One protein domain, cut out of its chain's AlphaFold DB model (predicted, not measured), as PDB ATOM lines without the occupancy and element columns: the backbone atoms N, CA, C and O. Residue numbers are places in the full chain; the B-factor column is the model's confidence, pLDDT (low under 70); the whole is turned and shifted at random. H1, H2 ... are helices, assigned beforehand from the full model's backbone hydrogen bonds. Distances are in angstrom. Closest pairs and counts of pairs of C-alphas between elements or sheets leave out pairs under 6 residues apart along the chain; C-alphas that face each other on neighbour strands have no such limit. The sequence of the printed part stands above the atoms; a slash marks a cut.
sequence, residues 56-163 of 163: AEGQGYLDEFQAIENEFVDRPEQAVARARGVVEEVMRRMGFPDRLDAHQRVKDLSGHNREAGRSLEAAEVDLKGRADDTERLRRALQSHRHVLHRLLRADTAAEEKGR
ATOM      1  N   ALA A  56     125.844 142.510  96.314       58.34
ATOM      2  CA  ALA A  56     127.285 142.519  96.058       58.34
ATOM      3  C   ALA A  56     127.680 141.708  94.808       58.34
ATOM      4  O   ALA A  56     128.559 142.131  94.057       58.34
ATOM      5  N   GLU A  57     127.018 140.574  94.557       72.94
ATOM      6  CA  GLU A  57     127.233 139.778  93.344       72.94
ATOM      7  C   GLU A  57     126.698 140.510  92.108       72.94
ATOM      8  O   GLU A  57     127.359 140.536  91.068       72.94
ATOM      9  N   GLY A  58     125.542 141.170  92.233       82.25
ATOM     10  CA  GLY A  58     124.966 141.995  91.170       82.25
ATOM     11  C   GLY A  58     125.884 143.141  90.733       82.25
ATOM     12  O   GLY A  58     126.055 143.374  89.534       82.25
ATOM     13  N   GLN A  59     126.531 143.825  91.683       82.38
ATOM     14  CA  GLN A  59     127.445 144.929  91.371       82.38
ATOM     15  C   GLN A  59     128.646 144.473  90.528       82.38
ATOM     16  O   GLN A  59     129.006 145.157  89.572       82.38
ATOM     17  N   GLY A  60     129.214 143.295  90.810       88.75
ATOM     18  CA  GLY A  60     130.329 142.751  90.029       88.75
ATOM     19  C   GLY A  60     129.982 142.551  88.549       88.75
ATOM     20  O   GLY A  60     130.787 142.866  87.673       88.75
ATOM     21  N   TYR A  61     128.756 142.110  88.253       91.00
ATOM     22  CA  TYR A  61     128.280 141.981  86.875       91.00
ATOM     23  C   TYR A  61     128.055 143.324  86.184       91.00
ATOM     24  O   TYR A  61     128.283 143.430  84.981       91.00
ATOM     25  N   LEU A  62     127.615 144.353  86.915       90.44
ATOM     26  CA  LEU A  62     127.484 145.704  86.361       90.44
ATOM     27  C   LEU A  62     128.852 146.287  85.990       90.44
ATOM     28  O   LEU A  62     128.994 146.861  84.908       90.44
ATOM     29  N   ASP A  63     129.855 146.083  86.843       92.00
ATOM     30  CA  ASP A  63     131.226 146.534  86.603       92.00
ATOM     31  C   ASP A  63     131.855 145.786  85.409       92.00
ATOM     32  O   ASP A  63     132.468 146.404  84.532       92.00
ATOM     33  N   GLU A  64     131.648 144.465  85.312       94.62
ATOM     34  CA  GLU A  64     132.068 143.675  84.146       94.62
ATOM     35  C   GLU A  64     131.392 144.173  82.861       94.62
ATOM     36  O   GLU A  64     132.051 144.350  81.831       94.62
ATOM     37  N   PHE A  65     130.088 144.454  82.913       95.31
ATOM     38  CA  PHE A  65     129.352 144.955  81.756       95.31
ATOM     39  C   PHE A  65     129.881 146.319  81.294       95.31
ATOM     40  O   PHE A  65     130.020 146.554  80.094       95.31
ATOM     41  N   GLN A  66     130.246 147.202  82.226       93.69
ATOM     42  CA  GLN A  66     130.861 148.487  81.895       93.69
ATOM     43  C   GLN A  66     132.223 148.314  81.199       93.69
ATOM     44  O   GLN A  66     132.534 149.047  80.260       93.69
ATOM     45  N   ALA A  67     133.032 147.332  81.608       95.94
ATOM     46  CA  ALA A  67     134.286 147.023  80.921       95.94
ATOM     47  C   ALA A  67     134.048 146.539  79.477       95.94
ATOM     48  O   ALA A  67     134.762 146.954  78.562       95.94
ATOM     49  N   ILE A  68     133.013 145.724  79.260       96.56
ATOM     50  CA  ILE A  68     132.602 145.256  77.927       96.56
ATOM     51  C   ILE A  68     132.159 146.424  77.032       96.56
ATOM     52  O   ILE A  68     132.515 146.468  75.854       96.56
ATOM     53  N   GLU A  69     131.414 147.394  77.572       92.50
ATOM     54  CA  GLU A  69     131.010 148.590  76.819       92.50
ATOM     55  C   GLU A  69     132.207 149.413  76.331       92.50
ATOM     56  O   GLU A  69     132.167 149.945  75.220       92.50
ATOM     57  N   ASN A  70     133.286 149.480  77.114       92.06
ATOM     58  CA  ASN A  70     134.512 150.164  76.704       92.06
ATOM     59  C   ASN A  70     135.241 149.414  75.573       92.06
ATOM     60  O   ASN A  70     135.762 150.049  74.660       92.06
ATOM     61  N   GLU A  71     135.238 148.075  75.595       91.94
ATOM     62  CA  GLU A  71     135.852 147.232  74.551       91.94
ATOM     63  C   GLU A  71     135.088 147.296  73.213       91.94
ATOM     64  O   GLU A  71     135.664 147.057  72.150       91.94
ATOM     65  N   PHE A  72     133.802 147.667  73.231       93.31
ATOM     66  CA  PHE A  72     132.952 147.713  72.037       93.31
ATOM     67  C   PHE A  72     133.517 148.584  70.906       93.31
ATOM     68  O   PHE A  72     133.318 148.263  69.736       93.31
ATOM     69  N   VAL A  73     134.211 149.677  71.243       90.88
ATOM     70  CA  VAL A  73     134.783 150.604  70.251       90.88
ATOM     71  C   VAL A  73     135.824 149.905  69.379       90.88
ATOM     72  O   VAL A  73     135.841 150.108  68.166       90.88
ATOM     73  N   ASP A  74     136.647 149.052  69.988       92.19
ATOM     74  CA  ASP A  74     137.732 148.348  69.308       92.19
ATOM     75  C   ASP A  74     137.272 147.002  68.736       92.19
ATOM     76  O   ASP A  74     137.752 146.562  67.688       92.19
ATOM     77  N   ARG A  75     136.366 146.309  69.440       94.00
ATOM     78  CA  ARG A  75     135.963 144.927  69.141       94.00
ATOM     79  C   ARG A  75     134.456 144.720  69.334       94.00
ATOM     80  O   ARG A  75     134.041 144.020  70.263       94.00
ATOM     81  N   PRO A  76     133.613 145.265  68.442       92.00
ATOM     82  CA  PRO A  76     132.166 145.309  68.650       92.00
ATOM     83  C   PRO A  76     131.519 143.919  68.708       92.00
ATOM     84  O   PRO A  76     130.686 143.668  69.576       92.00
ATOM     85  N   GLU A  77     131.925 142.981  67.848       94.19
ATOM     86  CA  GLU A  77     131.382 141.613  67.853       94.19
ATOM     87  C   GLU A  77     131.715 140.860  69.150       94.19
ATOM     88  O   GLU A  77     130.847 140.225  69.754       94.19
ATOM     89  N   GLN A  78     132.968 140.963  69.609       95.44
ATOM     90  CA  GLN A  78     133.429 140.297  70.831       95.44
ATOM     91  C   GLN A  78     132.750 140.891  72.062       95.44
ATOM     92  O   GLN A  78     132.281 140.142  72.916       95.44
ATOM     93  N   ALA A  79     132.626 142.219  72.125       95.12
ATOM     94  CA  ALA A  79     131.932 142.892  73.212       95.12
ATOM     95  C   ALA A  79     130.469 142.430  73.322       95.12
ATOM     96  O   ALA A  79     130.018 142.055  74.404       95.12
ATOM     97  N   VAL A  80     129.733 142.358  72.208       96.56
ATOM     98  CA  VAL A  80     128.337 141.884  72.230       96.56
ATOM     99  C   VAL A  80     128.238 140.414  72.648       96.56
ATOM    100  O   VAL A  80     127.367 140.064  73.445       96.56
ATOM    101  N   ALA A  81     129.141 139.551  72.172       95.94
ATOM    102  CA  ALA A  81     129.169 138.147  72.582       95.94
ATOM    103  C   ALA A  81     129.430 137.989  74.092       95.94
ATOM    104  O   ALA A  81     128.763 137.194  74.757       95.94
ATOM    105  N   ARG A  82     130.350 138.783  74.655       97.56
ATOM    106  CA  ARG A  82     130.621 138.795  76.100       97.56
ATOM    107  C   ARG A  82     129.442 139.333  76.904       97.56
ATOM    108  O   ARG A  82     129.073 138.723  77.903       97.56
ATOM    109  N   ALA A  83     128.803 140.407  76.444       96.44
ATOM    110  CA  ALA A  83     127.608 140.963  77.081       96.44
ATOM    111  C   ALA A  83     126.465 139.943  77.152       96.44
ATOM    112  O   ALA A  83     125.809 139.805  78.186       96.44
ATOM    113  N   ARG A  84     126.257 139.183  76.071       96.06
ATOM    114  CA  ARG A  84     125.319 138.060  76.064       96.06
ATOM    115  C   ARG A  84     125.694 137.009  77.111       96.06
ATOM    116  O   ARG A  84     124.818 136.567  77.846       96.06
ATOM    117  N   GLY A  85     126.975 136.646  77.206       96.06
ATOM    118  CA  GLY A  85     127.477 135.693  78.199       96.06
ATOM    119  C   GLY A  85     127.215 136.122  79.646       96.06
ATOM    120  O   GLY A  85     126.758 135.304  80.441       96.06
ATOM    121  N   VAL A  86     127.420 137.406  79.966       96.25
ATOM    122  CA  VAL A  86     127.098 137.976  81.289       96.25
ATOM    123  C   VAL A  86     125.606 137.840  81.597       96.25
ATOM    124  O   VAL A  86     125.237 137.357  82.665       96.25
ATOM    125  N   VAL A  87     124.733 138.205  80.652       95.88
ATOM    126  CA  VAL A  87     123.278 138.069  80.828       95.88
ATOM    127  C   VAL A  87     122.870 136.608  81.028       95.88
ATOM    128  O   VAL A  87     122.068 136.314  81.911       95.88
ATOM    129  N   GLU A  88     123.417 135.685  80.233       94.88
ATOM    130  CA  GLU A  88     123.122 134.255  80.358       94.88
ATOM    131  C   GLU A  88     123.612 133.680  81.696       94.88
ATOM    132  O   GLU A  88     122.907 132.870  82.296       94.88
ATOM    133  N   GLU A  89     124.773 134.107  82.197       93.88
ATOM    134  CA  GLU A  89     125.279 133.701  83.515       93.88
ATOM    135  C   GLU A  89     124.394 134.211  84.652       93.88
ATOM    136  O   GLU A  89     124.002 133.426  85.514       93.88
ATOM    137  N   VAL A  90     124.009 135.488  84.623       92.56
ATOM    138  CA  VAL A  90     123.086 136.062  85.613       92.56
ATOM    139  C   VAL A  90     121.758 135.308  85.609       92.56
ATOM    140  O   VAL A  90     121.281 134.894  86.663       92.56
ATOM    141  N   MET A  91     121.193 135.040  84.429       92.00
ATOM    142  CA  MET A  91     119.980 134.231  84.311       92.00
ATOM    143  C   MET A  91     120.172 132.822  84.897       92.00
ATOM    144  O   MET A  91     119.313 132.351  85.642       92.00
ATOM    145  N   ARG A  92     121.289 132.142  84.615       91.38
ATOM    146  CA  ARG A  92     121.568 130.817  85.195       91.38
ATOM    147  C   ARG A  92     121.630 130.859  86.719       91.38
ATOM    148  O   ARG A  92     121.020 130.007  87.359       91.38
ATOM    149  N   ARG A  93     122.325 131.841  87.301       89.38
ATOM    150  CA  ARG A  93     122.440 131.967  88.763       89.38
ATOM    151  C   ARG A  93     121.111 132.272  89.439       89.38
ATOM    152  O   ARG A  93     120.831 131.711  90.490       89.38
ATOM    153  N   MET A  94     120.268 133.073  88.794       88.12
ATOM    154  CA  MET A  94     118.895 133.315  89.244       88.12
ATOM    155  C   MET A  94     117.985 132.083  89.089       88.12
ATOM    156  O   MET A  94     116.831 132.131  89.494       88.12
ATOM    157  N   GLY A  95     118.452 130.975  88.499       89.25
ATOM    158  CA  GLY A  95     117.687 129.730  88.376       89.25
ATOM    159  C   GLY A  95     116.868 129.603  87.088       89.25
ATOM    160  O   GLY A  95     116.022 128.710  86.974       89.25
ATOM    161  N   PHE A  96     117.101 130.458  86.084       88.19
ATOM    162  CA  PHE A  96     116.485 130.255  84.773       88.19
ATOM    163  C   PHE A  96     117.017 128.967  84.119       88.19
ATOM    164  O   PHE A  96     118.212 128.672  84.194       88.19
ATOM    165  N   PRO A  97     116.153 128.195  83.433       87.62
ATOM    166  CA  PRO A  97     116.575 126.983  82.748       87.62
ATOM    167  C   PRO A  97     117.547 127.314  81.613       87.62
ATOM    168  O   PRO A  97     117.333 128.265  80.860       87.62
ATOM    169  N   ASP A  98     118.565 126.475  81.436       88.88
ATOM    170  CA  ASP A  98     119.479 126.596  80.306       88.88
ATOM    171  C   ASP A  98     118.763 126.175  79.008       88.88
ATOM    172  O   ASP A  98     118.454 124.998  78.784       88.88
ATOM    173  N   ARG A  99     118.386 127.157  78.179       88.38
ATOM    174  CA  ARG A  99     117.661 126.937  76.917       88.38
ATOM    175  C   ARG A  99     118.552 127.275  75.730       88.38
ATOM    176  O   ARG A  99     118.941 128.430  75.540       88.38
ATOM    177  N   LEU A 100     118.727 126.301  74.837       87.69
ATOM    178  CA  LEU A 100     119.364 126.544  73.541       87.69
ATOM    179  C   LEU A 100     118.510 127.457  72.640       87.69
ATOM    180  O   LEU A 100     119.045 128.312  71.936       87.69
ATOM    181  N   ASP A 101     117.184 127.309  72.682       92.00
ATOM    182  CA  ASP A 101     116.268 128.103  71.860       92.00
ATOM    183  C   ASP A 101     116.082 129.529  72.405       92.00
ATOM    184  O   ASP A 101     115.627 129.735  73.535       92.00
ATOM    185  N   ALA A 102     116.388 130.520  71.565       90.56
ATOM    186  CA  ALA A 102     116.294 131.936  71.914       90.56
ATOM    187  C   ALA A 102     114.866 132.374  72.247       90.56
ATOM    188  O   ALA A 102     114.646 133.124  73.199       90.56
ATOM    189  N   HIS A 103     113.877 131.870  71.509       92.94
ATOM    190  CA  HIS A 103     112.484 132.222  71.749       92.94
ATOM    191  C   HIS A 103     111.996 131.681  73.105       92.94
ATOM    192  O   HIS A 103     111.280 132.373  73.833       92.94
ATOM    193  N   GLN A 104     112.418 130.479  73.500       92.69
ATOM    194  CA  GLN A 104     112.101 129.922  74.810       92.69
ATOM    195  C   GLN A 104     112.798 130.680  75.954       92.69
ATOM    196  O   GLN A 104     112.137 130.923  76.964       92.69
ATOM    197  N   ARG A 105     114.055 131.138  75.793       94.31
ATOM    198  CA  ARG A 105     114.701 132.046  76.774       94.31
ATOM    199  C   ARG A 105     113.909 133.336  76.957       94.31
ATOM    200  O   ARG A 105     113.591 133.706  78.084       94.31
ATOM    201  N   VAL A 106     113.548 133.994  75.851       95.62
ATOM    202  CA  VAL A 106     112.731 135.220  75.859       95.62
ATOM    203  C   VAL A 106     111.408 134.984  76.574       95.62
ATOM    204  O   VAL A 106     110.980 135.819  77.370       95.62
ATOM    205  N   LYS A 107     110.758 133.846  76.325       93.88
ATOM    206  CA  LYS A 107     109.490 133.487  76.961       93.88
ATOM    207  C   LYS A 107     109.631 133.269  78.466       93.88
ATOM    208  O   LYS A 107     108.795 133.778  79.212       93.88
ATOM    209  N   ASP A 108     110.655 132.535  78.897       90.62
ATOM    210  CA  ASP A 108     110.915 132.273  80.316       90.62
ATOM    211  C   ASP A 108     111.219 133.595  81.045       90.62
ATOM    212  O   ASP A 108     110.557 133.921  82.033       90.62
ATOM    213  N   LEU A 109     112.097 134.431  80.477       93.00
ATOM    214  CA  LEU A 109     112.418 135.759  81.009       93.00
ATOM    215  C   LEU A 109     111.205 136.698  81.032       93.00
ATOM    216  O   LEU A 109     110.956 137.355  82.038       93.00
ATOM    217  N   SER A 110     110.401 136.731  79.966       91.88
ATOM    218  CA  SER A 110     109.183 137.556  79.888       91.88
ATOM    219  C   SER A 110     108.134 137.178  80.932       91.88
ATOM    220  O   SER A 110     107.329 138.026  81.325       91.88
ATOM    221  N   GLY A 111     108.104 135.904  81.339       88.62
ATOM    222  CA  GLY A 111     107.228 135.410  82.397       88.62
ATOM    223  C   GLY A 111     107.590 135.968  83.773       88.62
ATOM    224  O   GLY A 111     106.689 136.217  84.571       88.62
ATOM    225  N   HIS A 112     108.882 136.205  84.014       86.38
ATOM    226  CA  HIS A 112     109.407 136.783  85.250       86.38
ATOM    227  C   HIS A 112     109.421 138.320  85.203       86.38
ATOM    228  O   HIS A 112     108.788 138.982  86.020       86.38
ATOM    229  N   ASN A 113     110.065 138.900  84.188       89.81
ATOM    230  CA  ASN A 113     110.134 140.338  83.960       89.81
ATOM    231  C   ASN A 113     109.855 140.651  82.483       89.81
ATOM    232  O   ASN A 113     110.700 140.476  81.603       89.81
ATOM    233  N   ARG A 114     108.649 141.163  82.204       91.88
ATOM    234  CA  ARG A 114     108.190 141.460  80.836       91.88
ATOM    235  C   ARG A 114     109.110 142.434  80.101       91.88
ATOM    236  O   ARG A 114     109.245 142.348  78.884       91.88
ATOM    237  N   GLU A 115     109.687 143.403  80.803       93.00
ATOM    238  CA  GLU A 115     110.547 144.397  80.173       93.00
ATOM    239  C   GLU A 115     111.909 143.808  79.814       93.00
ATOM    240  O   GLU A 115     112.343 143.973  78.677       93.00
ATOM    241  N   ALA A 116     112.510 143.040  80.727       94.56
ATOM    242  CA  ALA A 116     113.727 142.284  80.447       94.56
ATOM    243  C   ALA A 116     113.520 141.316  79.268       94.56
ATOM    244  O   ALA A 116     114.331 141.272  78.348       94.56
ATOM    245  N   GLY A 117     112.385 140.613  79.226       96.25
ATOM    246  CA  GLY A 117     112.038 139.728  78.113       96.25
ATOM    247  C   GLY A 117     111.985 140.440  76.755       96.25
ATOM    248  O   GLY A 117     112.557 139.946  75.786       96.25
ATOM    249  N   ARG A 118     111.372 141.632  76.691       97.25
ATOM    250  CA  ARG A 118     111.337 142.451  75.462       97.25
ATOM    251  C   ARG A 118     112.720 142.925  75.026       97.25
ATOM    252  O   ARG A 118     113.005 142.937  73.835       97.25
ATOM    253  N   SER A 119     113.574 143.317  75.968       97.69
ATOM    254  CA  SER A 119     114.943 143.722  75.644       97.69
ATOM    255  C   SER A 119     115.779 142.546  75.149       97.69
ATOM    256  O   SER A 119     116.515 142.697  74.181       97.69
ATOM    257  N   LEU A 120     115.617 141.355  75.733       97.75
ATOM    258  CA  LEU A 120     116.278 140.158  75.217       97.75
ATOM    259  C   LEU A 120     115.807 139.838  73.790       97.75
ATOM    260  O   LEU A 120     116.631 139.575  72.924       97.75
ATOM    261  N   GLU A 121     114.504 139.933  73.517       98.00
ATOM    262  CA  GLU A 121     113.965 139.762  72.162       98.00
ATOM    263  C   GLU A 121     114.565 140.766  71.165       98.00
ATOM    264  O   GLU A 121     114.948 140.379  70.061       98.00
ATOM    265  N   ALA A 122     114.694 142.038  71.556       97.50
ATOM    266  CA  ALA A 122     115.307 143.069  70.723       97.50
ATOM    267  C   ALA A 122     116.772 142.742  70.385       97.50
ATOM    268  O   ALA A 122     117.158 142.830  69.218       97.50
ATOM    269  N   ALA A 123     117.556 142.280  71.367       96.69
ATOM    270  CA  ALA A 123     118.933 141.842  71.141       96.69
ATOM    271  C   ALA A 123     119.004 140.695  70.116       96.69
ATOM    272  O   ALA A 123     119.783 140.760  69.167       96.69
ATOM    273  N   GLU A 124     118.145 139.678  70.249       96.12
ATOM    274  CA  GLU A 124     118.082 138.545  69.313       96.12
ATOM    275  C   GLU A 124     117.698 138.978  67.888       96.12
ATOM    276  O   GLU A 124     118.169 138.401  66.907       96.12
ATOM    277  N   VAL A 125     116.836 139.989  67.743       95.75
ATOM    278  CA  VAL A 125     116.454 140.541  66.432       95.75
ATOM    279  C   VAL A 125     117.599 141.332  65.800       95.75
ATOM    280  O   VAL A 125     117.838 141.201  64.594       95.75
ATOM    281  N   ASP A 126     118.315 142.141  66.581       95.12
ATOM    282  CA  ASP A 126     119.454 142.903  66.069       95.12
ATOM    283  C   ASP A 126     120.596 141.972  65.633       95.12
ATOM    284  O   ASP A 126     121.118 142.146  64.526       95.12
ATOM    285  N   LEU A 127     120.878 140.925  66.421       92.62
ATOM    286  CA  LEU A 127     121.913 139.913  66.167       92.62
ATOM    287  C   LEU A 127     121.643 138.998  64.963       92.62
ATOM    288  O   LEU A 127     122.579 138.444  64.398       92.62
ATOM    289  N   LYS A 128     120.385 138.847  64.536       91.44
ATOM    290  CA  LYS A 128     120.037 138.132  63.290       91.44
ATOM    291  C   LYS A 128     120.376 138.918  62.021       91.44
ATOM    292  O   LYS A 128     120.231 138.389  60.922       91.44
ATOM    293  N   GLY A 129     120.745 140.192  62.158       85.31
ATOM    294  CA  GLY A 129     121.192 141.020  61.045       85.31
ATOM    295  C   GLY A 129     122.572 140.616  60.524       85.31
ATOM    296  O   GLY A 129     123.151 139.610  60.928       85.31
ATOM    297  N   ARG A 130     123.117 141.421  59.609       81.62
ATOM    298  CA  ARG A 130     124.500 141.228  59.167       81.62
ATOM    299  C   ARG A 130     125.461 141.632  60.289       81.62
ATOM    300  O   ARG A 130     125.270 142.680  60.900       81.62
ATOM    301  N   ALA A 131     126.477 140.807  60.532       72.62
ATOM    302  CA  ALA A 131     127.438 141.004  61.619       72.62
ATOM    303  C   ALA A 131     128.307 142.269  61.458       72.62
ATOM    304  O   ALA A 131     128.739 142.839  62.450       72.62
ATOM    305  N   ASP A 132     128.489 142.766  60.230       80.44
ATOM    306  CA  ASP A 132     129.256 143.981  59.923       80.44
ATOM    307  C   ASP A 132     128.515 145.293  60.253       80.44
ATOM    308  O   ASP A 132     129.091 146.381  60.179       80.44
ATOM    309  N   ASP A 133     127.236 145.220  60.631       90.50
ATOM    310  CA  ASP A 133     126.441 146.378  61.035       90.50
ATOM    311  C   ASP A 133     126.713 146.737  62.507       90.50
ATOM    312  O   ASP A 133     126.044 146.286  63.440       90.50
ATOM    313  N   THR A 134     127.719 147.586  62.718       88.62
ATOM    314  CA  THR A 134     128.132 148.059  64.052       88.62
ATOM    315  C   THR A 134     127.016 148.757  64.832       88.62
ATOM    316  O   THR A 134     126.987 148.683  66.059       88.62
ATOM    317  N   GLU A 135     126.054 149.387  64.158       93.75
ATOM    318  CA  GLU A 135     124.929 150.056  64.813       93.75
ATOM    319  C   GLU A 135     123.898 149.033  65.324       93.75
ATOM    320  O   GLU A 135     123.352 149.191  66.417       93.75
ATOM    321  N   ARG A 136     123.700 147.912  64.614       94.56
ATOM    322  CA  ARG A 136     122.978 146.745  65.164       94.56
ATOM    323  C   ARG A 136     123.676 146.161  66.383       94.56
ATOM    324  O   ARG A 136     123.017 145.909  67.391       94.56
ATOM    325  N   LEU A 137     124.994 145.981  66.318       95.56
ATOM    326  CA  LEU A 137     125.777 145.473  67.448       95.56
ATOM    327  C   LEU A 137     125.661 146.399  68.668       95.56
ATOM    328  O   LEU A 137     125.447 145.925  69.784       95.56
ATOM    329  N   ARG A 138     125.695 147.721  68.462       95.31
ATOM    330  CA  ARG A 138     125.491 148.707  69.532       95.31
ATOM    331  C   ARG A 138     124.116 148.556  70.187       95.31
ATOM    332  O   ARG A 138     124.027 148.554  71.415       95.31
ATOM    333  N   ARG A 139     123.043 148.422  69.403       97.25
ATOM    334  CA  ARG A 139     121.687 148.235  69.952       97.25
ATOM    335  C   ARG A 139     121.515 146.899  70.674       97.25
ATOM    336  O   ARG A 139     120.855 146.861  71.713       97.25
ATOM    337  N   ALA A 140     122.146 145.831  70.183       96.88
ATOM    338  CA  ALA A 140     122.166 144.542  70.868       96.88
ATOM    339  C   ALA A 140     122.875 144.645  72.230       96.88
ATOM    340  O   ALA A 140     122.338 144.180  73.237       96.88
ATOM    341  N   LEU A 141     124.025 145.330  72.291       96.69
ATOM    342  CA  LEU A 141     124.750 145.589  73.539       96.69
ATOM    343  C   LEU A 141     123.890 146.359  74.554       96.69
ATOM    344  O   LEU A 141     123.750 145.937  75.702       96.69
ATOM    345  N   GLN A 142     123.256 147.453  74.121       97.50
ATOM    346  CA  GLN A 142     122.352 148.245  74.965       97.50
ATOM    347  C   GLN A 142     121.147 147.430  75.446       97.50
ATOM    348  O   GLN A 142     120.719 147.554  76.595       97.50
ATOM    349  N   SER A 143     120.613 146.563  74.589       97.94
ATOM    350  CA  SER A 143     119.511 145.675  74.945       97.94
ATOM    351  C   SER A 143     119.927 144.665  76.018       97.94
ATOM    352  O   SER A 143     119.206 144.507  77.002       97.94
ATOM    353  N   HIS A 144     121.114 144.058  75.909       97.75
ATOM    354  CA  HIS A 144     121.671 143.200  76.961       97.75
ATOM    355  C   HIS A 144     121.897 143.958  78.276       97.75
ATOM    356  O   HIS A 144     121.538 143.443  79.336       97.75
ATOM    357  N   ARG A 145     122.384 145.205  78.225       96.06
ATOM    358  CA  ARG A 145     122.510 146.050  79.422       96.06
ATOM    359  C   ARG A 145     121.169 146.261  80.103       96.06
ATOM    360  O   ARG A 145     121.068 146.186  81.326       96.06
ATOM    361  N   HIS A 146     120.134 146.540  79.316       96.69
ATOM    362  CA  HIS A 146     118.796 146.748  79.852       96.69
ATOM    363  C   HIS A 146     118.259 145.484  80.519       96.69
ATOM    364  O   HIS A 146     117.690 145.580  81.603       96.69
ATOM    365  N   VAL A 147     118.485 144.304  79.928       96.06
ATOM    366  CA  VAL A 147     118.160 143.018  80.569       96.06
ATOM    367  C   VAL A 147     118.851 142.911  81.925       96.06
ATOM    368  O   VAL A 147     118.170 142.706  82.929       96.06
ATOM    369  N   LEU A 148     120.170 143.117  81.961       94.62
ATOM    370  CA  LEU A 148     120.968 143.025  83.181       94.62
ATOM    371  C   LEU A 148     120.448 143.972  84.270       94.62
ATOM    372  O   LEU A 148     120.129 143.541  85.372       94.62
ATOM    373  N   HIS A 149     120.273 145.253  83.942       92.38
ATOM    374  CA  HIS A 149     119.753 146.245  84.882       92.38
ATOM    375  C   HIS A 149     118.353 145.897  85.397       92.38
ATOM    376  O   HIS A 149     118.029 146.220  86.536       92.38
ATOM    377  N   ARG A 150     117.492 145.299  84.566       91.38
ATOM    378  CA  ARG A 150     116.126 144.931  84.965       91.38
ATOM    379  C   ARG A 150     116.079 143.705  85.860       91.38
ATOM    380  O   ARG A 150     115.188 143.655  86.703       91.38
ATOM    381  N   LEU A 151     117.000 142.768  85.669       89.44
ATOM    382  CA  LEU A 151     117.173 141.626  86.557       89.44
ATOM    383  C   LEU A 151     117.727 142.097  87.908       89.44
ATOM    384  O   LEU A 151     117.067 141.918  88.918       89.44
ATOM    385  N   LEU A 152     118.823 142.857  87.909       86.56
ATOM    386  CA  LEU A 152     119.491 143.274  89.149       86.56
ATOM    387  C   LEU A 152     118.759 144.378  89.937       86.56
ATOM    388  O   LEU A 152     118.929 144.504  91.145       86.56
ATOM    389  N   ARG A 153     117.925 145.215  89.295       74.88
ATOM    390  CA  ARG A 153     117.073 146.166  90.041       74.88
ATOM    391  C   ARG A 153     115.888 145.502  90.727       74.88
ATOM    392  O   ARG A 153     115.386 146.076  91.692       74.88
ATOM    393  N   ALA A 154     115.404 144.371  90.210       58.94
ATOM    394  CA  ALA A 154     114.354 143.626  90.895       58.94
ATOM    395  C   ALA A 154     114.850 143.192  92.285       58.94
ATOM    396  O   ALA A 154     114.136 143.431  93.256       58.94
ATOM    397  N   ASP A 155     116.110 142.755  92.368       53.25
ATOM    398  CA  ASP A 155     116.803 142.378  93.607       53.25
ATOM    399  C   ASP A 155     116.809 143.528  94.636       53.25
ATOM    400  O   ASP A 155     116.319 143.395  95.757       53.25
ATOM    401  N   THR A 156     117.255 144.728  94.236       51.88
ATOM    402  CA  THR A 156     117.326 145.884  95.160       51.88
ATOM    403  C   THR A 156     115.963 146.319  95.718       51.88
ATOM    404  O   THR A 156     115.869 146.757  96.863       51.88
ATOM    405  N   ALA A 157     114.890 146.193  94.930       53.06
ATOM    406  CA  ALA A 157     113.548 146.600  95.350       53.06
ATOM    407  C   ALA A 157     112.885 145.590  96.305       53.06
ATOM    408  O   ALA A 157     111.980 145.958  97.059       53.06
ATOM    409  N   ALA A 158     113.296 144.323  96.259       51.81
ATOM    410  CA  ALA A 158     112.816 143.287  97.159       51.81
ATOM    411  C   ALA A 158     113.559 143.305  98.506       51.81
ATOM    412  O   ALA A 158     112.898 143.213  99.545       51.81
ATOM    413  N   GLU A 159     114.877 143.549  98.511       50.22
ATOM    414  CA  GLU A 159     115.657 143.770  99.740       50.22
ATOM    415  C   GLU A 159     115.131 144.964 100.561       50.22
ATOM    416  O   GLU A 159     114.975 144.858 101.780       50.22
ATOM    417  N   GLU A 160     114.786 146.087  99.917       49.94
ATOM    418  CA  GLU A 160     114.211 147.261 100.600       49.94
ATOM    419  C   GLU A 160     112.846 146.982 101.243       49.94
ATOM    420  O   GLU A 160     112.478 147.628 102.221       49.94
ATOM    421  N   LYS A 161     112.082 146.023 100.711       48.25
ATOM    422  CA  LYS A 161     110.728 145.709 101.185       48.25
ATOM    423  C   LYS A 161     110.709 144.676 102.317       48.25
ATOM    424  O   LYS A 161     109.681 144.523 102.976       48.25
ATOM    425  N   GLY A 162     111.813 143.955 102.515       48.38
ATOM    426  CA  GLY A 162     112.008 142.988 103.599       48.38
ATOM    427  C   GLY A 162     112.623 143.573 104.877       48.38
ATOM    428  O   GLY A 162     112.841 142.821 105.828       48.38
ATOM    429  N   ARG A 163     112.907 144.881 104.902       42.53
ATOM    430  CA  ARG A 163     113.505 145.619 106.023       42.53
ATOM    431  C   ARG A 163     112.485 146.524 106.707       42.53
ATOM    432  O   ARG A 163     112.623 146.702 107.936       42.53
TER     433      ARG A 163
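Overview. This is residues 56 to 163 of the 163 residues of an uncharacterized protein of Arthrobacter sp. (UniProt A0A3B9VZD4). What is the main picture? One long helix, H5, runs through a bundle of nearly aligned helices, with H1 and H2 packed on it on one side and H4 on another, while H3 packs on H4 away from H5. The last residues, 157 to 163, stick out beyond the bundle as a free arm. What is it made of, and how large is it? The printed part has 108 residues with five named helices, in the order H1 H2 H3 H4 H5, and no named strand; the class is all helix. It is compact, with a radius of gyration of the C-alphas of 13.8 A, and its outline is elongated, spanning 48 by 28 by 20 A.

Along the chain. Where is the longest helix? H5, residues 134 to 162, measures 43.0 A from first to last C-alpha, from (128.132, 148.059, 64.052) to (112.008, 142.988, 103.599). Where are the others? H1 is residues 56 to 71, 23.6 A, beginning at C-alpha 56 at (127.285, 142.519, 96.058), and H2 is residues 76 to 93, 26.0 A. H3 is residues 102 to 112, 15.8 A, and H4 is residues 114 to 127, 20.1 A.

Arrangement. What touches the hub, H5? H4 and H5 form a helical hairpin, opposite ways at a shallow tilt of 18 degrees, with the closest C-alphas, of Ala 123 and Ala 140, 4.2 A apart. H2 touches H5, the same way at a shallow tilt of 25 degrees, closest at the C-alphas of Val 80 and Leu 141, 5.3 A. H1 touches residues 141 to 152 of H5 alone, opposite ways at a shallow tilt of 14 degrees, closest at the C-alphas of Gly 58 and Leu 152, 6.0 A. How do the remaining pairs stand? H1 and H2 are a helical hairpin, closest at the C-alphas of Ile 68 and Ala 79, 5.3 A; H1, H2 and H5 make a bundle, three helices that run alongside one another. H3 and H4 are a helical hairpin, closest at the C-alphas of Ser 110 and Gly 117, 4.0 A. H2 and H4 are near each other, H3 and H5 are apart, and H2 and H3 are only just apart, at 8.4 A between closest C-alphas. What do the backbones show? In H2, H3 and H4 every O i to N i+4 pair is within hydrogen-bond range; in H1 10 of 12 are, and in H5 21 of 25.

Size, cuts and confidence. How far does it reach? The two C-alphas farthest apart, those of Asp 132 and Arg 163, are 48.7 A apart. Is the backbone unbroken? The printed part has no cut; the links H1 to H2 and H3 to H4 are tight, and H2 to H3 and H4 to H5 are short. Where is confidence low? The mean pLDDT of the printed part is 88.1, and residue 56 and residues 154 to 163 are under 70.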